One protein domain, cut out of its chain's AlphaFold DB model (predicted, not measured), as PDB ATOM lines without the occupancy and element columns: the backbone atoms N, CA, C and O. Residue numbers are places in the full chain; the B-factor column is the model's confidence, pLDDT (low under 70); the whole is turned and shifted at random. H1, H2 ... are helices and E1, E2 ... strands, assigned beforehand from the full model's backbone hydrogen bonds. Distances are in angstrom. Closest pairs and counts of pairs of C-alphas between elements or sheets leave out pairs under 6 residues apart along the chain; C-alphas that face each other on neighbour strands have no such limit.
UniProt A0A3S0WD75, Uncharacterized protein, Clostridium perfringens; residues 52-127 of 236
ATOM      1  N   LEU A  52     -25.869  23.541  43.786       89.12
ATOM      2  CA  LEU A  52     -25.581  22.767  44.989       89.12
ATOM      3  C   LEU A  52     -25.370  23.705  46.164       89.12
ATOM      4  O   LEU A  52     -24.924  24.847  46.019       89.12
ATOM      5  N   THR A  53     -25.704  23.245  47.363       90.25
ATOM      6  CA  THR A  53     -25.367  23.990  48.571       90.25
ATOM      7  C   THR A  53     -23.854  24.058  48.721       90.25
ATOM      8  O   THR A  53     -23.113  23.141  48.366       90.25
ATOM      9  N   PHE A  54     -23.363  25.146  49.307       91.88
ATOM     10  CA  PHE A  54     -21.924  25.315  49.481       91.88
ATOM     11  C   PHE A  54     -21.289  24.186  50.324       91.88
ATOM     12  O   PHE A  54     -20.139  23.808  50.107       91.88
ATOM     13  N   MET A  55     -22.049  23.588  51.247       89.94
ATOM     14  CA  MET A  55     -21.585  22.444  52.040       89.94
ATOM     15  C   MET A  55     -21.493  21.148  51.231       89.94
ATOM     16  O   MET A  55     -20.554  20.380  51.448       89.94
ATOM     17  N   GLU A  56     -22.411  20.914  50.291       90.31
ATOM     18  CA  GLU A  56     -22.320  19.785  49.354       90.31
ATOM     19  C   GLU A  56     -21.068  19.917  48.487       90.31
ATOM     20  O   GLU A  56     -20.298  18.967  48.402       90.31
ATOM     21  N   VAL A  57     -20.777  21.119  47.970       92.62
ATOM     22  CA  VAL A  57     -19.547  21.382  47.200       92.62
ATOM     23  C   VAL A  57     -18.289  21.082  48.023       92.62
ATOM     24  O   VAL A  57     -17.381  20.396  47.555       92.62
ATOM     25  N   ILE A  58     -18.227  21.550  49.274       92.06
ATOM     26  CA  ILE A  58     -17.095  21.276  50.177       92.06
ATOM     27  C   ILE A  58     -16.924  19.769  50.409       92.06
ATOM     28  O   ILE A  58     -15.799  19.265  50.393       92.06
ATOM     29  N   THR A  59     -18.035  19.070  50.630       91.19
ATOM     30  CA  THR A  59     -18.042  17.634  50.916       91.19
ATOM     31  C   THR A  59     -17.611  16.834  49.690       91.19
ATOM     32  O   THR A  59     -16.745  15.969  49.813       91.19
ATOM     33  N   ALA A  60     -18.123  17.181  48.506       91.81
ATOM     34  CA  ALA A  60     -17.753  16.564  47.236       91.81
ATOM     35  C   ALA A  60     -16.251  16.710  46.949       91.81
ATOM     36  O   ALA A  60     -15.605  15.745  46.555       91.81
ATOM     37  N   LEU A  61     -15.649  17.869  47.263       90.62
ATOM     38  CA  LEU A  61     -14.193  18.106  47.194       90.62
ATOM     39  C   LEU A  61     -13.367  17.277  48.209       90.62
ATOM     40  O   LEU A  61     -12.167  17.516  48.396       90.62
ATOM     41  N   GLY A  62     -13.987  16.325  48.912       86.44
ATOM     42  CA  GLY A  62     -13.348  15.439  49.882       86.44
ATOM     43  C   GLY A  62     -12.831  16.166  51.124       86.44
ATOM     44  O   GLY A  62     -11.975  15.640  51.848       86.44
ATOM     45  N   GLN A  63     -13.297  17.398  51.361       84.94
ATOM     46  CA  GLN A  63     -12.956  18.177  52.542       84.94
ATOM     47  C   GLN A  63     -13.945  17.867  53.659       84.94
ATOM     48  O   GLN A  63     -15.144  17.715  53.444       84.94
ATOM     49  N   LYS A  64     -13.446  17.820  54.897       79.12
ATOM     50  CA  LYS A  64     -14.341  17.752  56.053       79.12
ATOM     51  C   LYS A  64     -15.196  19.013  56.079       79.12
ATOM     52  O   LYS A  64     -14.634  20.109  55.967       79.12
ATOM     53  N   SER A  65     -16.499  18.849  56.307       69.75
ATOM     54  CA  SER A  65     -17.419  19.947  56.615       69.75
ATOM     55  C   SER A  65     -16.951  20.634  57.900       69.75
ATOM     56  O   SER A  65     -17.233  20.220  59.021       69.75
ATOM     57  N   SER A  66     -16.067  21.609  57.725       74.62
ATOM     58  CA  SER A  66     -15.329  22.282  58.782       74.62
ATOM     59  C   SER A  66     -15.274  23.762  58.451       74.62
ATOM     60  O   SER A  66     -15.151  24.152  57.285       74.62
ATOM     61  N   GLY A  67     -15.303  24.602  59.487       84.06
ATOM     62  CA  GLY A  67     -15.236  26.053  59.315       84.06
ATOM     63  C   GLY A  67     -13.983  26.519  58.566       84.06
ATOM     64  O   GLY A  67     -14.005  27.579  57.946       84.06
ATOM     65  N   TYR A  68     -12.903  25.729  58.568       87.81
ATOM     66  CA  TYR A  68     -11.677  26.048  57.838       87.81
ATOM     67  C   TYR A  68     -11.863  25.998  56.316       87.81
ATOM     68  O   TYR A  68     -11.563  26.980  55.641       87.81
ATOM     69  N   ALA A  69     -12.380  24.887  55.774       88.44
ATOM     70  CA  ALA A  69     -12.594  24.743  54.331       88.44
ATOM     71  C   ALA A  69     -13.563  25.813  53.814       88.44
ATOM     72  O   ALA A  69     -13.280  26.478  52.819       88.44
ATOM     73  N   TYR A  70     -14.635  26.045  54.570       91.50
ATOM     74  CA  TYR A  70     -15.620  27.084  54.304       91.50
ATOM     75  C   TYR A  70     -14.999  28.490  54.242       91.50
ATOM     76  O   TYR A  70     -15.119  29.180  53.230       91.50
ATOM     77  N   LYS A  71     -14.269  28.910  55.289       93.00
ATOM     78  CA  LYS A  71     -13.609  30.229  55.336       93.00
ATOM     79  C   LYS A  71     -12.570  30.390  54.225       93.00
ATOM     80  O   LYS A  71     -12.472  31.460  53.631       93.00
ATOM     81  N   ARG A  72     -11.804  29.335  53.932       93.19
ATOM     82  CA  ARG A  72     -10.767  29.349  52.894       93.19
ATOM     83  C   ARG A  72     -11.361  29.563  51.503       93.19
ATOM     84  O   ARG A  72     -10.886  30.437  50.793       93.19
ATOM     85  N   LEU A  73     -12.384  28.796  51.128       93.25
ATOM     86  CA  LEU A  73     -13.027  28.925  49.816       93.25
ATOM     87  C   LEU A  73     -13.739  30.278  49.661       93.25
ATOM     88  O   LEU A  73     -13.668  30.880  48.596       93.25
ATOM     89  N   LYS A  74     -14.323  30.815  50.740       93.62
ATOM     90  CA  LYS A  74     -14.845  32.191  50.746       93.62
ATOM     91  C   LYS A  74     -13.769  33.242  50.512       93.62
ATOM     92  O   LYS A  74     -13.997  34.167  49.748       93.62
ATOM     93  N   LYS A  75     -12.594  33.097  51.133       94.44
ATOM     94  CA  LYS A  75     -11.459  34.009  50.913       94.44
ATOM     95  C   LYS A  75     -10.963  33.984  49.459       94.44
ATOM     96  O   LYS A  75     -10.390  34.964  49.005       94.44
ATOM     97  N   LEU A  76     -11.187  32.879  48.748       93.31
ATOM     98  CA  LEU A  76     -10.903  32.735  47.317       93.31
ATOM     99  C   LEU A  76     -12.051  33.231  46.417       93.31
ATOM    100  O   LEU A  76     -12.018  32.994  45.215       93.31
ATOM    101  N   ASN A  77     -13.064  33.897  46.983       93.88
ATOM    102  CA  ASN A  77     -14.199  34.471  46.257       93.88
ATOM    103  C   ASN A  77     -14.966  33.456  45.393       93.88
ATOM    104  O   ASN A  77     -15.359  33.765  44.271       93.88
ATOM    105  N   ILE A  78     -15.199  32.251  45.924       94.69
ATOM    106  CA  ILE A  78     -16.062  31.258  45.267       94.69
ATOM    107  C   ILE A  78     -17.440  31.873  44.922       94.69
ATOM    108  O   ILE A  78     -17.987  32.611  45.753       94.69
ATOM    109  N   PRO A  79     -18.017  31.599  43.731       93.62
ATOM    110  CA  PRO A  79     -19.249  32.239  43.261       93.62
ATOM    111  C   PRO A  79     -20.481  31.766  44.042       93.62
ATOM    112  O   PRO A  79     -21.188  30.839  43.646       93.62
ATOM    113  N   LEU A  80     -20.744  32.420  45.175       92.69
ATOM    114  CA  LEU A  80     -21.885  32.129  46.040       92.69
ATOM    115  C   LEU A  80     -23.121  32.925  45.627       92.69
ATOM    116  O   LEU A  80     -23.079  34.141  45.450       92.69
ATOM    117  N   VAL A  81     -24.253  32.235  45.596       87.62
ATOM    118  CA  VAL A  81     -25.588  32.809  45.454       87.62
ATOM    119  C   VAL A  81     -26.351  32.564  46.749       87.62
ATOM    120  O   VAL A  81     -26.465  31.432  47.220       87.62
ATOM    121  N   LYS A  82     -26.872  33.633  47.357       83.50
ATOM    122  CA  LYS A  82     -27.749  33.512  48.524       83.50
ATOM    123  C   LYS A  82     -29.175  33.279  48.058       83.50
ATOM    124  O   LYS A  82     -29.756  34.128  47.387       83.50
ATOM    125  N   VAL A  83     -29.743  32.148  48.455       76.06
ATOM    126  CA  VAL A  83     -31.140  31.811  48.196       76.06
ATOM    127  C   VAL A  83     -31.900  31.912  49.511       76.06
ATOM    128  O   VAL A  83     -31.599  31.209  50.479       76.06
ATOM    129  N   VAL A  84     -32.877  32.818  49.559       70.75
ATOM    130  CA  VAL A  84     -33.722  33.041  50.735       70.75
ATOM    131  C   VAL A  84     -35.065  32.358  50.507       70.75
ATOM    132  O   VAL A  84     -35.802  32.709  49.590       70.75
ATOM    133  N   ARG A  85     -35.374  31.373  51.355       66.06
ATOM    134  CA  ARG A  85     -36.721  30.799  51.477       66.06
ATOM    135  C   ARG A  85     -37.204  30.969  52.917       66.06
ATOM    136  O   ARG A  85     -37.620  32.060  53.274       66.06
ATOM    137  N   CYS A  86     -37.067  29.936  53.754       65.62
ATOM    138  CA  CYS A  86     -37.325  30.026  55.201       65.62
ATOM    139  C   CYS A  86     -36.069  30.430  55.991       65.62
ATOM    140  O   CYS A  86     -36.152  31.111  57.004       65.62
ATOM    141  N   GLN A  87     -34.897  30.006  55.514       69.19
ATOM    142  CA  GLN A  87     -33.582  30.410  56.005       69.19
ATOM    143  C   GLN A  87     -32.712  30.752  54.795       69.19
ATOM    144  O   GLN A  87     -32.876  30.156  53.726       69.19
ATOM    145  N   SER A  88     -31.801  31.714  54.952       76.88
ATOM    146  CA  SER A  88     -30.826  32.047  53.914       76.88
ATOM    147  C   SER A  88     -29.831  30.899  53.767       76.88
ATOM    148  O   SER A  88     -29.075  30.620  54.697       76.88
ATOM    149  N   LYS A  89     -29.798  30.266  52.593       82.62
ATOM    150  CA  LYS A  89     -28.799  29.250  52.244       82.62
ATOM    151  C   LYS A  89     -27.830  29.799  51.207       82.62
ATOM    152  O   LYS A  89     -28.220  30.523  50.295       82.62
ATOM    153  N   GLU A  90     -26.561  29.446  51.361       90.12
ATOM    154  CA  GLU A  90     -25.528  29.742  50.374       90.12
ATOM    155  C   GLU A  90     -25.416  28.574  49.401       90.12
ATOM    156  O   GLU A  90     -25.192  27.427  49.803       90.12
ATOM    157  N   MET A  91     -25.598  28.881  48.125       89.88
ATOM    158  CA  MET A  91     -25.593  27.928  47.027       89.88
ATOM    159  C   MET A  91     -24.555  28.335  45.990       89.88
ATOM    160  O   MET A  91     -24.081  29.471  45.982       89.88
ATOM    161  N   VAL A  92     -24.198  27.398  45.130       92.00
ATOM    162  CA  VAL A  92     -23.217  27.576  44.069       92.00
ATOM    163  C   VAL A  92     -23.829  27.025  42.790       92.00
ATOM    164  O   VAL A  92     -24.310  25.897  42.781       92.00
ATOM    165  N   ASP A  93     -23.817  27.831  41.735       89.31
ATOM    166  CA  ASP A  93     -24.148  27.400  40.374       89.31
ATOM    167  C   ASP A  93     -22.970  26.584  39.822       89.31
ATOM    168  O   ASP A  93     -21.836  27.076  39.830       89.31
ATOM    169  N   MET A  94     -23.204  25.345  39.376       90.38
ATOM    170  CA  MET A  94     -22.115  24.460  38.943       90.38
ATOM    171  C   MET A  94     -21.375  24.957  37.697       90.38
ATOM    172  O   MET A  94     -20.174  24.716  37.584       90.38
ATOM    173  N   ARG A  95     -22.017  25.713  36.799       88.44
ATOM    174  CA  ARG A  95     -21.330  26.285  35.626       88.44
ATOM    175  C   ARG A  95     -20.322  27.338  36.065       88.44
ATOM    176  O   ARG A  95     -19.140  27.237  35.750       88.44
ATOM    177  N   LYS A  96     -20.775  28.278  36.901       92.00
ATOM    178  CA  LYS A  96     -19.911  29.324  37.478       92.00
ATOM    179  C   LYS A  96     -18.832  28.740  38.380       92.00
ATOM    180  O   LYS A  96     -17.725  29.265  38.443       92.00
ATOM    181  N   PHE A  97     -19.147  27.660  39.095       94.94
ATOM    182  CA  PHE A  97     -18.166  26.944  39.898       94.94
ATOM    183  C   PHE A  97     -17.015  26.434  39.043       94.94
ATOM    184  O   PHE A  97     -15.872  26.617  39.444       94.94
ATOM    185  N   TRP A  98     -17.297  25.806  37.899       94.69
ATOM    186  CA  TRP A  98     -16.253  25.245  37.049       94.69
ATOM    187  C   TRP A  98     -15.371  26.315  36.405       94.69
ATOM    188  O   TRP A  98     -14.157  26.134  36.403       94.69
ATOM    189  N   GLU A  99     -15.950  27.436  35.967       93.81
ATOM    190  CA  GLU A  99     -15.199  28.613  35.497       93.81
ATOM    191  C   GLU A  99     -14.241  29.118  36.591       93.81
ATOM    192  O   GLU A  99     -13.027  29.186  36.402       93.81
ATOM    193  N   TRP A 100     -14.764  29.356  37.796       95.81
ATOM    194  CA  TRP A 100     -13.960  29.786  38.943       95.81
ATOM    195  C   TRP A 100     -12.911  28.742  39.366       95.81
ATOM    196  O   TRP A 100     -11.785  29.082  39.742       95.81
ATOM    197  N   ALA A 101     -13.261  27.456  39.335       95.25
ATOM    198  CA  ALA A 101     -12.370  26.364  39.713       95.25
ATOM    199  C   ALA A 101     -11.205  26.230  38.731       95.25
ATOM    200  O   ALA A 101     -10.115  25.816  39.138       95.25
ATOM    201  N   GLU A 102     -11.424  26.600  37.471       94.00
ATOM    202  CA  GLU A 102     -10.398  26.608  36.444       94.00
ATOM    203  C   GLU A 102      -9.304  27.640  36.741       94.00
ATOM    204  O   GLU A 102      -8.115  27.313  36.719       94.00
ATOM    205  N   GLU A 103      -9.702  28.849  37.130       92.38
ATOM    206  CA  GLU A 103      -8.793  29.921  37.555       92.38
ATOM    207  C   GLU A 103      -8.074  29.588  38.874       92.38
ATOM    208  O   GLU A 103      -6.974  30.066  39.148       92.38
ATOM    209  N   ASN A 104      -8.680  28.726  39.699       92.69
ATOM    210  CA  ASN A 104      -8.194  28.359  41.029       92.69
ATOM    211  C   ASN A 104      -7.648  26.914  41.111       92.69
ATOM    212  O   ASN A 104      -7.601  26.308  42.194       92.69
ATOM    213  N   LYS A 105      -7.192  26.340  39.982       90.06
ATOM    214  CA  LYS A 105      -6.660  24.958  39.883       90.06
ATOM    215  C   LYS A 105      -5.589  24.648  40.936       90.06
ATOM    216  O   LYS A 105      -5.589  23.559  41.525       90.06
ATOM    217  N   LYS A 106      -4.673  25.587  41.191       88.12
ATOM    218  CA  LYS A 106      -3.544  25.431  42.131       88.12
ATOM    219  C   LYS A 106      -4.024  25.283  43.583       88.12
ATOM    220  O   LYS A 106      -3.473  24.482  44.350       88.12
ATOM    221  N   GLN A 107      -5.067  26.026  43.952       89.06
ATOM    222  CA  GLN A 107      -5.628  26.134  45.302       89.06
ATOM    223  C   GLN A 107      -6.614  25.004  45.625       89.06
ATOM    224  O   GLN A 107      -6.906  24.752  46.805       89.06
ATOM    225  N   LEU A 108      -7.133  24.329  44.602       91.50
ATOM    226  CA  LEU A 108      -8.028  23.191  44.744       91.50
ATOM    227  C   LEU A 108      -7.266  21.860  44.823       91.50
ATOM    228  O   LEU A 108      -6.099  21.721  44.435       91.50
ATOM    229  N   ASN A 109      -7.936  20.881  45.425       91.62
ATOM    230  CA  ASN A 109      -7.427  19.532  45.606       91.62
ATOM    231  C   ASN A 109      -8.502  18.538  45.176       91.62
ATOM    232  O   ASN A 109      -9.521  18.407  45.850       91.62
ATOM    233  N   PHE A 110      -8.224  17.832  44.088       93.25
ATOM    234  CA  PHE A 110      -9.098  16.834  43.490       93.25
ATOM    235  C   PHE A 110      -8.653  15.396  43.800       93.25
ATOM    236  O   PHE A 110      -9.268  14.453  43.321       93.25
ATOM    237  N   ALA A 111      -7.633  15.180  44.642       90.75
ATOM    238  CA  ALA A 111      -7.096  13.840  44.928       90.75
ATOM    239  C   ALA A 111      -8.135  12.862  45.508       90.75
ATOM    240  O   ALA A 111      -7.981  11.651  45.378       90.75
ATOM    241  N   LYS A 112      -9.164  13.388  46.183       88.31
ATOM    242  CA  LYS A 112     -10.282  12.627  46.768       88.31
ATOM    243  C   LYS A 112     -11.634  12.979  46.142       88.31
ATOM    244  O   LYS A 112     -12.661  12.648  46.718       88.31
ATOM    245  N   PHE A 113     -11.625  13.709  45.031       91.06
ATOM    246  CA  PHE A 113     -12.839  14.147  44.366       91.06
ATOM    247  C   PHE A 113     -13.391  13.015  43.501       91.06
ATOM    248  O   PHE A 113     -12.731  12.579  42.552       91.06
ATOM    249  N   GLU A 114     -14.583  12.535  43.844       90.25
ATOM    250  CA  GLU A 114     -15.274  11.488  43.094       90.25
ATOM    251  C   GLU A 114     -15.757  12.017  41.740       90.25
ATOM    252  O   GLU A 114     -16.228  13.149  41.625       90.25
ATOM    253  N   LYS A 115     -15.611  11.198  40.692       92.31
ATOM    254  CA  LYS A 115     -16.004  11.584  39.336       92.31
ATOM    255  C   LYS A 115     -17.525  11.709  39.241       92.31
ATOM    256  O   LYS A 115     -18.242  10.787  39.612       92.31
ATOM    257  N   GLY A 116     -17.994  12.836  38.721       89.31
ATOM    258  CA  GLY A 116     -19.405  13.178  38.575       89.31
ATOM    259  C   GLY A 116     -20.061  13.703  39.853       89.31
ATOM    260  O   GLY A 116     -21.256  13.985  39.834       89.31
ATOM    261  N   ALA A 117     -19.319  13.880  40.954       90.06
ATOM    262  CA  ALA A 117     -19.897  14.280  42.243       90.06
ATOM    263  C   ALA A 117     -20.553  15.675  42.229       90.06
ATOM    264  O   ALA A 117     -21.390  15.967  43.078       90.06
ATOM    265  N   LEU A 118     -20.178  16.531  41.275       90.19
ATOM    266  CA  LEU A 118     -20.754  17.867  41.064       90.19
ATOM    267  C   LEU A 118     -21.494  17.976  39.719       90.19
ATOM    268  O   LEU A 118     -21.648  19.067  39.175       90.19
ATOM    269  N   GLY A 119     -21.932  16.846  39.157       87.12
ATOM    270  CA  GLY A 119     -22.589  16.795  37.853       87.12
ATOM    271  C   GLY A 119     -21.594  16.766  36.691       87.12
ATOM    272  O   GLY A 119     -20.574  16.078  36.752       87.12
ATOM    273  N   LYS A 120     -21.913  17.474  35.600       88.12
ATOM    274  CA  LYS A 120     -21.091  17.486  34.381       88.12
ATOM    275  C   LYS A 120     -19.755  18.181  34.645       88.12
ATOM    276  O   LYS A 120     -19.726  19.351  35.015       88.12
ATOM    277  N   GLU A 121     -18.665  17.456  34.426       93.06
ATOM    278  CA  GLU A 121     -17.303  17.950  34.624       93.06
ATOM    279  C   GLU A 121     -16.693  18.457  33.306       93.06
ATOM    280  O   GLU A 121     -16.934  17.851  32.258       93.06
ATOM    281  N   PRO A 122     -15.881  19.527  33.342       94.56
ATOM    282  CA  PRO A 122     -14.973  19.886  32.254       94.56
ATOM    283  C   PRO A 122     -13.850  18.857  32.042       94.56
ATOM    284  O   PRO A 122     -13.402  18.209  32.991       94.56
ATOM    285  N   ASP A 123     -13.305  18.794  30.826       93.38
ATOM    286  CA  ASP A 123     -12.281  17.807  30.438       93.38
ATOM    287  C   ASP A 123     -10.999  17.891  31.287       93.38
ATOM    288  O   ASP A 123     -10.404  16.871  31.647       93.38
ATOM    289  N   TRP A 124     -10.602  19.104  31.691       93.50
ATOM    290  CA  TRP A 124      -9.391  19.324  32.490       93.50
ATOM    291  C   TRP A 124      -9.452  18.667  33.880       93.50
ATOM    292  O   TRP A 124      -8.411  18.413  34.497       93.50
ATOM    293  N   VAL A 125     -10.651  18.384  34.403       94.69
ATOM    294  CA  VAL A 125     -10.839  17.835  35.757       94.69
ATOM    295  C   VAL A 125     -10.274  16.422  35.857       94.69
ATOM    296  O   VAL A 125      -9.638  16.084  36.860       94.69
ATOM    297  N   ASP A 126     -10.434  15.607  34.813       93.06
ATOM    298  CA  ASP A 126      -9.913  14.238  34.776       93.06
ATOM    299  C   ASP A 126      -8.380  14.220  34.863       93.06
ATOM    300  O   ASP A 126      -7.797  13.427  35.615       93.06
ATOM    301  N   GLU A 127      -7.716  15.121  34.141       92.38
ATOM    302  CA  GLU A 127      -6.262  15.281  34.188       92.38
ATOM    303  C   GLU A 127      -5.806  15.794  35.554       92.38
ATOM    304  O   GLU A 127      -4.905  15.213  36.175       92.38
TER     305      GLU A 127
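Overview. This is residues 52 to 127 of the 236 residues of an uncharacterized protein of Clostridium perfringens (UniProt A0A3S0WD75). A two-stranded hairpin, E1 and E2, makes one end of an elongated domain and the small helix H4 the other, with the short helices H1, H2 and H3 between them. H1 is nearest the middle, its first residues beside E2; H3 follows E2 with no residue between them but runs in another direction, and a long stretch without named elements, residues 104 to 122, leads to H4. The 76 printed residues include four helices and two strands, in the order H1, H2, E1, E2, H3, H4; the sheet E1 - E2 is antiparallel and the class is mixed. The whole is compact, with a radius of gyration of the C-alphas of 12.2 A, and spans 40 by 24 by 20 A.

Along the chain. H1, residues 54 to 60, begins at C-alpha 54 (-21.924, 25.315, 49.481) and is 10.0 A long. H2, residues 67 to 75, measures 12.2 A. E1, residues 80 to 84, is 12.8 A and E2, residues 88 to 93, is 15.8 A long. H3, residues 94 to 103, measures 14.5 A. H4, residues 123 to 127, measures 7.5 A and ends at C-alpha 127 (-6.262, 15.281, 34.188).

Arrangement. E1 and E2 form an antiparallel hairpin at 138 degrees, with N 81 and O 91 within hydrogen-bond range at 2.8 A. Residues 52 to 53 pair antiparallel with residues 91 to 92 of E2. The closest C-alphas of H1 and E2, those of Phe 54 and Met 91, are 5.1 A apart. H1 and H2 only just touch, with 3 pairs of C-alphas within 8 A, the closest being Ile 58 and Ala 69 at 7.0 A. H3 and H4 are only just apart, closest 8.3 A. In H1, H2 and H3 every O i to N i+4 pair is within hydrogen-bond range; in H4 0 of 1 is, against 2 of 2 O i to N i+3 pairs.

Size, cuts and confidence. The farthest C-alphas, those of Cys 86 and Glu 127, are 40.3 A apart. The printed part has no cut, and the link from H3 to H4, 19 residues, is long. Mean pLDDT of the printed part is 88.8; residue 65 and residues 85 to 87 are under 70.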